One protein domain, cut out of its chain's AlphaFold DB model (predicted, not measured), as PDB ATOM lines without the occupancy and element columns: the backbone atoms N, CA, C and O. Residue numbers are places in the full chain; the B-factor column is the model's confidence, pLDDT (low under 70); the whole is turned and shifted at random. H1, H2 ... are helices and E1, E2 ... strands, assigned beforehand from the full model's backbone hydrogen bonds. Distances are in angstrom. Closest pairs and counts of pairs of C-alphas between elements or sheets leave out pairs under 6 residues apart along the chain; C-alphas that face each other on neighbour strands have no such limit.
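What this domain is: This is residues 9 to 70 of the 93 residues of an uncharacterized protein of Mesorhizobium sp. 131-2-1 (UniProt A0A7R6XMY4). A small head of loops and a short strand hairpin, E1 and E2, sits at one end of a single long helix, H1, whose residues 51 to 67 stick out with the tail 68 to 70. The printed part has 62 residues, mostly helix by class, in the order E1, E2, H1, with E1 and E2 antiparallel. It is only just extended, close to loose, with a radius of gyration of the C-alphas of 16.3 A and spans of 52 by 22 by 15 A.

Where its parts are: Residues 9 to 27 hold no named element. Find C-alpha 28 at (119.503, 148.048, 146.414), where E1, residues 28 to 30, begins. E2 is residues 37 to 39. H1, residues 40 to 67, runs 39.7 A to C-alpha 67 at (107.392, 165.947, 107.350).

How they stand to each other: The hairpin E1 and E2 has N 29 and O 38 within hydrogen-bond range at 2.9 A. The closest C-alphas of E1 and H1, Val 28 and Leu 40, are 5.9 A apart. In H1 every O i to N i+4 pair is within hydrogen-bond range.

The domain as a whole: The farthest C-alphas, Asn 22 and Ser 70, are 52.2 A apart. The printed part has no cut, and neither link between named elements is long. Look for pLDDT under 70 at residues 19 to 26 and 64 to 70.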
ATOM      1  N   LEU A   9     122.229 150.880 133.563       81.94
ATOM      2  CA  LEU A   9     123.451 151.666 133.605       81.94
ATOM      3  C   LEU A   9     123.274 152.865 134.540       81.94
ATOM      4  O   LEU A   9     122.203 153.468 134.653       81.94
ATOM      5  N   CYS A  10     124.363 153.291 135.171       82.50
ATOM      6  CA  CYS A  10     124.401 154.574 135.859       82.50
ATOM      7  C   CYS A  10     124.332 155.723 134.844       82.50
ATOM      8  O   CYS A  10     125.178 155.820 133.959       82.50
ATOM      9  N   GLY A  11     123.399 156.661 135.014       76.00
ATOM     10  CA  GLY A  11     123.221 157.789 134.093       76.00
ATOM     11  C   GLY A  11     124.415 158.749 134.026       76.00
ATOM     12  O   GLY A  11     124.635 159.384 132.999       76.00
ATOM     13  N   SER A  12     125.231 158.831 135.087       76.50
ATOM     14  CA  SER A  12     126.447 159.663 135.086       76.50
ATOM     15  C   SER A  12     127.707 158.904 134.687       76.50
ATOM     16  O   SER A  12     128.511 159.437 133.931       76.50
ATOM     17  N   CYS A  13     127.893 157.677 135.177       78.69
ATOM     18  CA  CYS A  13     129.114 156.911 134.910       78.69
ATOM     19  C   CYS A  13     129.032 156.047 133.646       78.69
ATOM     20  O   CYS A  13     130.072 155.615 133.158       78.69
ATOM     21  N   LYS A  14     127.817 155.788 133.140       78.94
ATOM     22  CA  LYS A  14     127.524 154.883 132.016       78.94
ATOM     23  C   LYS A  14     128.134 153.487 132.190       78.94
ATOM     24  O   LYS A  14     128.565 152.872 131.223       78.94
ATOM     25  N   VAL A  15     128.195 153.018 133.432       80.94
ATOM     26  CA  VAL A  15     128.634 151.664 133.792       80.94
ATOM     27  C   VAL A  15     127.456 150.872 134.322       80.94
ATOM     28  O   VAL A  15     126.532 151.477 134.875       80.94
ATOM     29  N   ASP A  16     127.511 149.554 134.170       80.56
ATOM     30  CA  ASP A  16     126.536 148.635 134.746       80.56
ATOM     31  C   ASP A  16     126.413 148.850 136.260       80.56
ATOM     32  O   ASP A  16     127.394 149.119 136.964       80.56
ATOM     33  N   LEU A  17     125.174 148.797 136.745       78.81
ATOM     34  CA  LEU A  17     124.901 148.795 138.175       78.81
ATOM     35  C   LEU A  17     125.210 147.407 138.733       78.81
ATOM     36  O   LEU A  17     124.778 146.399 138.176       78.81
ATOM     37  N   GLU A  18     125.919 147.369 139.853       75.75
ATOM     38  CA  GLU A  18     126.101 146.146 140.621       75.75
ATOM     39  C   GLU A  18     124.935 145.992 141.594       75.75
ATOM     40  O   GLU A  18     124.492 146.943 142.244       75.75
ATOM     41  N   GLY A  19     124.410 144.777 141.668       65.25
ATOM     42  CA  GLY A  19     123.279 144.437 142.509       65.25
ATOM     43  C   GLY A  19     123.294 142.955 142.861       65.25
ATOM     44  O   GLY A  19     123.967 142.165 142.191       65.25
ATOM     45  N   PRO A  20     122.569 142.560 143.914       58.28
ATOM     46  CA  PRO A  20     122.474 141.163 144.300       58.28
ATOM     47  C   PRO A  20     121.853 140.339 143.163       58.28
ATOM     48  O   PRO A  20     120.876 140.746 142.537       58.28
ATOM     49  N   ALA A  21     122.416 139.154 142.911       51.12
ATOM     50  CA  ALA A  21     122.014 138.259 141.818       51.12
ATOM     51  C   ALA A  21     120.543 137.792 141.891       51.12
ATOM     52  O   ALA A  21     119.996 137.315 140.901       51.12
ATOM     53  N   ASN A  22     119.904 137.936 143.057       54.19
ATOM     54  CA  ASN A  22     118.472 137.742 143.253       54.19
ATOM     55  C   ASN A  22     117.789 139.109 143.287       54.19
ATOM     56  O   ASN A  22     117.529 139.637 144.360       54.19
ATOM     57  N   THR A  23     117.527 139.690 142.122       58.84
ATOM     58  CA  THR A  23     116.883 140.998 141.980       58.84
ATOM     59  C   THR A  23     115.421 140.937 142.440       58.84
ATOM     60  O   THR A  23     114.528 140.631 141.651       58.84
ATOM     61  N   LYS A  24     115.146 141.224 143.718       62.53
ATOM     62  CA  LYS A  24     113.793 141.574 144.177       62.53
ATOM     63  C   LYS A  24     113.604 143.083 144.041       62.53
ATOM     64  O   LYS A  24     114.556 143.854 144.095       62.53
ATOM     65  N   ASP A  25     112.359 143.534 143.915       63.62
ATOM     66  CA  ASP A  25     112.013 144.958 143.771       63.62
ATOM     67  C   ASP A  25     112.618 145.884 144.845       63.62
ATOM     68  O   ASP A  25     112.867 147.061 144.579       63.62
ATOM     69  N   ASN A  26     112.867 145.359 146.047       69.12
ATOM     70  CA  ASN A  26     113.448 146.103 147.166       69.12
ATOM     71  C   ASN A  26     114.973 145.982 147.277       69.12
ATOM     72  O   ASN A  26     115.551 146.592 148.176       69.12
ATOM     73  N   ASP A  27     115.630 145.213 146.409       74.69
ATOM     74  CA  ASP A  27     117.083 145.120 146.427       74.69
ATOM     75  C   ASP A  27     117.710 146.440 145.996       74.69
ATOM     76  O   ASP A  27     117.259 147.105 145.061       74.69
ATOM     77  N   VAL A  28     118.759 146.829 146.709       79.19
ATOM     78  CA  VAL A  28     119.503 148.048 146.414       79.19
ATOM     79  C   VAL A  28     120.548 147.720 145.360       79.19
ATOM     80  O   VAL A  28     121.378 146.831 145.545       79.19
ATOM     81  N   VAL A  29     120.512 148.458 144.258       80.44
ATOM     82  CA  VAL A  29     121.534 148.414 143.214       80.44
ATOM     83  C   VAL A  29     122.382 149.669 143.309       80.44
ATOM     84  O   VAL A  29     121.863 150.763 143.542       80.44
ATOM     85  N   ALA A  30     123.691 149.522 143.150       81.38
ATOM     86  CA  ALA A  30     124.644 150.606 143.317       81.38
ATOM     87  C   ALA A  30     125.587 150.713 142.122       81.38
ATOM     88  O   ALA A  30     125.990 149.731 141.506       81.38
ATOM     89  N   CYS A  31     125.963 151.942 141.787       82.19
ATOM     90  CA  CYS A  31     127.001 152.191 140.809       82.19
ATOM     91  C   CYS A  31     128.378 152.023 141.468       82.19
ATOM     92  O   CYS A  31     128.706 152.816 142.357       82.19
ATOM     93  N   PRO A  32     129.235 151.112 140.977       81.12
ATOM     94  CA  PRO A  32     130.555 150.879 141.569       81.12
ATOM     95  C   PRO A  32     131.531 152.045 141.382       81.12
ATOM     96  O   PRO A  32     132.529 152.143 142.084       81.12
ATOM     97  N   ARG A  33     131.256 152.963 140.443       79.88
ATOM     98  CA  ARG A  33     132.134 154.110 140.157       79.88
ATOM     99  C   ARG A  33     131.829 155.370 140.954       79.88
ATOM    100  O   ARG A  33     132.747 156.115 141.264       79.88
ATOM    101  N   CYS A  34     130.557 155.656 141.220       79.56
ATOM    102  CA  CYS A  34     130.155 156.905 141.883       79.56
ATOM    103  C   CYS A  34     129.378 156.694 143.182       79.56
ATOM    104  O   CYS A  34     128.947 157.671 143.785       79.56
ATOM    105  N   GLY A  35     129.152 155.439 143.584       77.56
ATOM    106  CA  GLY A  35     128.449 155.097 144.819       77.56
ATOM    107  C   GLY A  35     126.957 155.426 144.814       77.56
ATOM    108  O   GLY A  35     126.302 155.300 145.842       77.56
ATOM    109  N   ARG A  36     126.385 155.855 143.680       81.19
ATOM    110  CA  ARG A  36     124.940 156.093 143.583       81.19
ATOM    111  C   ARG A  36     124.197 154.780 143.713       81.19
ATOM    112  O   ARG A  36     124.326 153.932 142.835       81.19
ATOM    113  N   SER A  37     123.404 154.662 144.763       81.50
ATOM    114  CA  SER A  37     122.587 153.494 145.044       81.50
ATOM    115  C   SER A  37     121.122 153.865 145.136       81.50
ATOM    116  O   SER A  37     120.785 154.918 145.677       81.50
ATOM    117  N   ASP A  38     120.258 152.993 144.644       83.19
ATOM    118  CA  ASP A  38     118.818 153.122 144.826       83.19
ATOM    119  C   ASP A  38     118.162 151.737 144.778       83.19
ATOM    120  O   ASP A  38     118.796 150.740 144.434       83.19
ATOM    121  N   THR A  39     116.890 151.663 145.147       83.62
ATOM    122  CA  THR A  39     116.118 150.416 145.064       83.62
ATOM    123  C   THR A  39     115.847 150.042 143.614       83.62
ATOM    124  O   THR A  39     115.536 150.911 142.794       83.62
ATOM    125  N   LEU A  40     115.896 148.749 143.293       79.19
ATOM    126  CA  LEU A  40     115.664 148.230 141.948       79.19
ATOM    127  C   LEU A  40     114.342 148.739 141.371       79.19
ATOM    128  O   LEU A  40     114.306 149.179 140.226       79.19
ATOM    129  N   LYS A  41     113.276 148.767 142.175       81.56
ATOM    130  CA  LYS A  41     111.975 149.316 141.776       81.56
ATOM    131  C   LYS A  41     112.060 150.773 141.326       81.56
ATOM    132  O   LYS A  41     111.439 151.152 140.333       81.56
ATOM    133  N   ASN A  42     112.805 151.608 142.047       82.62
ATOM    134  CA  ASN A  42     112.951 153.016 141.695       82.62
ATOM    135  C   ASN A  42     113.881 153.200 140.488       82.62
ATOM    136  O   ASN A  42     113.548 153.959 139.579       82.62
ATOM    137  N   VAL A  43     114.973 152.430 140.419       81.50
ATOM    138  CA  VAL A  43     115.860 152.378 139.249       81.50
ATOM    139  C   VAL A  43     115.085 151.979 138.000       81.50
ATOM    140  O   VAL A  43     115.135 152.690 137.004       81.50
ATOM    141  N   MET A  44     114.307 150.899 138.054       79.38
ATOM    142  CA  MET A  44     113.457 150.467 136.945       79.38
ATOM    143  C   MET A  44     112.433 151.535 136.574       79.38
ATOM    144  O   MET A  44     112.250 151.813 135.396       79.38
ATOM    145  N   ARG A  45     111.805 152.196 137.551       83.56
ATOM    146  CA  ARG A  45     110.863 153.291 137.282       83.56
ATOM    147  C   ARG A  45     111.528 154.473 136.570       83.56
ATOM    148  O   ARG A  45     110.916 155.051 135.672       83.56
ATOM    149  N   GLU A  46     112.741 154.859 136.962       81.81
ATOM    150  CA  GLU A  46     113.512 155.905 136.276       81.81
ATOM    151  C   GLU A  46     113.944 155.467 134.873       81.81
ATOM    152  O   GLU A  46     113.796 156.229 133.920       81.81
ATOM    153  N   VAL A  47     114.418 154.229 134.734       81.31
ATOM    154  CA  VAL A  47     114.876 153.671 133.460       81.31
ATOM    155  C   VAL A  47     113.729 153.516 132.463       81.31
ATOM    156  O   VAL A  47     113.905 153.847 131.293       81.31
ATOM    157  N   THR A  48     112.541 153.091 132.901       82.00
ATOM    158  CA  THR A  48     111.348 153.033 132.046       82.00
ATOM    159  C   THR A  48     110.972 154.422 131.548       82.00
ATOM    160  O   THR A  48     110.819 154.605 130.345       82.00
ATOM    161  N   LYS A  49     110.941 155.431 132.433       82.94
ATOM    162  CA  LYS A  49     110.691 156.823 132.022       82.94
ATOM    163  C   LYS A  49     111.727 157.325 131.021       82.94
ATOM    164  O   LYS A  49     111.378 158.012 130.063       82.94
ATOM    165  N   HIS A  50     112.997 156.980 131.232       80.06
ATOM    166  CA  HIS A  50     114.051 157.306 130.284       80.06
ATOM    167  C   HIS A  50     113.790 156.645 128.926       80.06
ATOM    168  O   HIS A  50     113.805 157.331 127.909       80.06
ATOM    169  N   ALA A  51     113.490 155.346 128.901       78.62
ATOM    170  CA  ALA A  51     113.199 154.611 127.675       78.62
ATOM    171  C   ALA A  51     111.992 155.195 126.921       78.62
ATOM    172  O   ALA A  51     112.084 155.407 125.713       78.62
ATOM    173  N   GLU A  52     110.904 155.521 127.624       81.44
ATOM    174  CA  GLU A  52     109.722 156.178 127.050       81.44
ATOM    175  C   GLU A  52     110.087 157.520 126.403       81.44
ATOM    176  O   GLU A  52     109.682 157.799 125.274       81.44
ATOM    177  N   GLU A  53     110.904 158.341 127.070       78.81
ATOM    178  CA  GLU A  53     111.347 159.615 126.506       78.81
ATOM    179  C   GLU A  53     112.293 159.454 125.313       78.81
ATOM    180  O   GLU A  53     112.202 160.233 124.362       78.81
ATOM    181  N   VAL A  54     113.213 158.484 125.334       77.88
ATOM    182  CA  VAL A  54     114.111 158.240 124.194       77.88
ATOM    183  C   VAL A  54     113.299 157.724 123.001       77.88
ATOM    184  O   VAL A  54     113.479 158.238 121.896       77.88
ATOM    185  N   MET A  55     112.344 156.808 123.214       79.00
ATOM    186  CA  MET A  55     111.424 156.342 122.166       79.00
ATOM    187  C   MET A  55     110.583 157.487 121.602       79.00
ATOM    188  O   MET A  55     110.525 157.658 120.385       79.00
ATOM    189  N   ALA A  56     109.979 158.312 122.464       77.94
ATOM    190  CA  ALA A  56     109.171 159.450 122.037       77.94
ATOM    191  C   ALA A  56     109.990 160.448 121.203       77.94
ATOM    192  O   ALA A  56     109.530 160.899 120.154       77.94
ATOM    193  N   ARG A  57     111.232 160.751 121.612       76.19
ATOM    194  CA  ARG A  57     112.149 161.603 120.833       76.19
ATOM    195  C   ARG A  57     112.550 160.965 119.508       76.19
ATOM    196  O   ARG A  57     112.629 161.673 118.504       76.19
ATOM    197  N   GLY A  58     112.830 159.661 119.496       75.94
ATOM    198  CA  GLY A  58     113.154 158.913 118.282       75.94
ATOM    199  C   GLY A  58     112.010 158.989 117.274       75.94
ATOM    200  O   GLY A  58     112.210 159.412 116.138       75.94
ATOM    201  N   LEU A  59     110.786 158.710 117.729       77.62
ATOM    202  CA  LEU A  59     109.576 158.812 116.918       77.62
ATOM    203  C   LEU A  59     109.342 160.243 116.415       77.62
ATOM    204  O   LEU A  59     109.089 160.446 115.229       77.62
ATOM    205  N   GLN A  60     109.488 161.249 117.283       71.44
ATOM    206  CA  GLN A  60     109.345 162.661 116.917       71.44
ATOM    207  C   GLN A  60     110.366 163.091 115.853       71.44
ATOM    208  O   GLN A  60     110.016 163.832 114.932       71.44
ATOM    209  N   LYS A  61     111.622 162.632 115.954       72.31
ATOM    210  CA  LYS A  61     112.657 162.889 114.942       72.31
ATOM    211  C   LYS A  61     112.323 162.221 113.612       72.31
ATOM    212  O   LYS A  61     112.447 162.879 112.583       72.31
ATOM    213  N   SER A  62     111.860 160.972 113.626       71.75
ATOM    214  CA  SER A  62     111.444 160.257 112.413       71.75
ATOM    215  C   SER A  62     110.256 160.939 111.730       71.75
ATOM    216  O   SER A  62     110.292 161.173 110.524       71.75
ATOM    217  N   LEU A  63     109.250 161.364 112.503       70.62
ATOM    218  CA  LEU A  63     108.114 162.142 111.999       70.62
ATOM    219  C   LEU A  63     108.550 163.514 111.469       70.62
ATOM    220  O   LEU A  63     108.133 163.910 110.386       70.62
ATOM    221  N   SER A  64     109.436 164.221 112.178       65.38
ATOM    222  CA  SER A  64     109.998 165.496 111.703       65.38
ATOM    223  C   SER A  64     110.791 165.329 110.408       65.38
ATOM    224  O   SER A  64     110.741 166.202 109.547       65.38
ATOM    225  N   GLY A  65     111.527 164.225 110.260       66.44
ATOM    226  CA  GLY A  65     112.258 163.882 109.041       66.44
ATOM    227  C   GLY A  65     111.322 163.604 107.866       66.44
ATOM    228  O   GLY A  65     111.535 164.143 106.783       66.44
ATOM    229  N   ALA A  66     110.249 162.844 108.097       65.56
ATOM    230  CA  ALA A  66     109.230 162.556 107.088       65.56
ATOM    231  C   ALA A  66     108.458 163.819 106.657       65.56
ATOM    232  O   ALA A  66     108.255 164.050 105.466       65.56
ATOM    233  N   LEU A  67     108.093 164.684 107.610       60.56
ATOM    234  CA  LEU A  67     107.392 165.947 107.350       60.56
ATOM    235  C   LEU A  67     108.308 167.044 106.780       60.56
ATOM    236  O   LEU A  67     107.820 167.973 106.145       60.56
ATOM    237  N   ARG A  68     109.638 166.939 106.937       55.81
ATOM    238  CA  ARG A  68     110.617 167.837 106.287       55.81
ATOM    239  C   ARG A  68     110.624 167.721 104.761       55.81
ATOM    240  O   ARG A  68     111.073 168.654 104.100       55.81
ATOM    241  N   GLY A  69     110.121 166.616 104.202       55.56
ATOM    242  CA  GLY A  69     109.863 166.482 102.763       55.56
ATOM    243  C   GLY A  69     108.688 167.342 102.276       55.56
ATOM    244  O   GLY A  69     108.556 167.598 101.081       55.56
ATOM    245  N   SER A  70     107.850 167.837 103.190       55.97
ATOM    246  CA  SER A  70     106.694 168.683 102.911       55.97
ATOM    247  C   SER A  70     107.073 170.154 103.136       55.97
ATOM    248  O   SER A  70     107.135 170.620 104.271       55.97
TER     249      SER A  70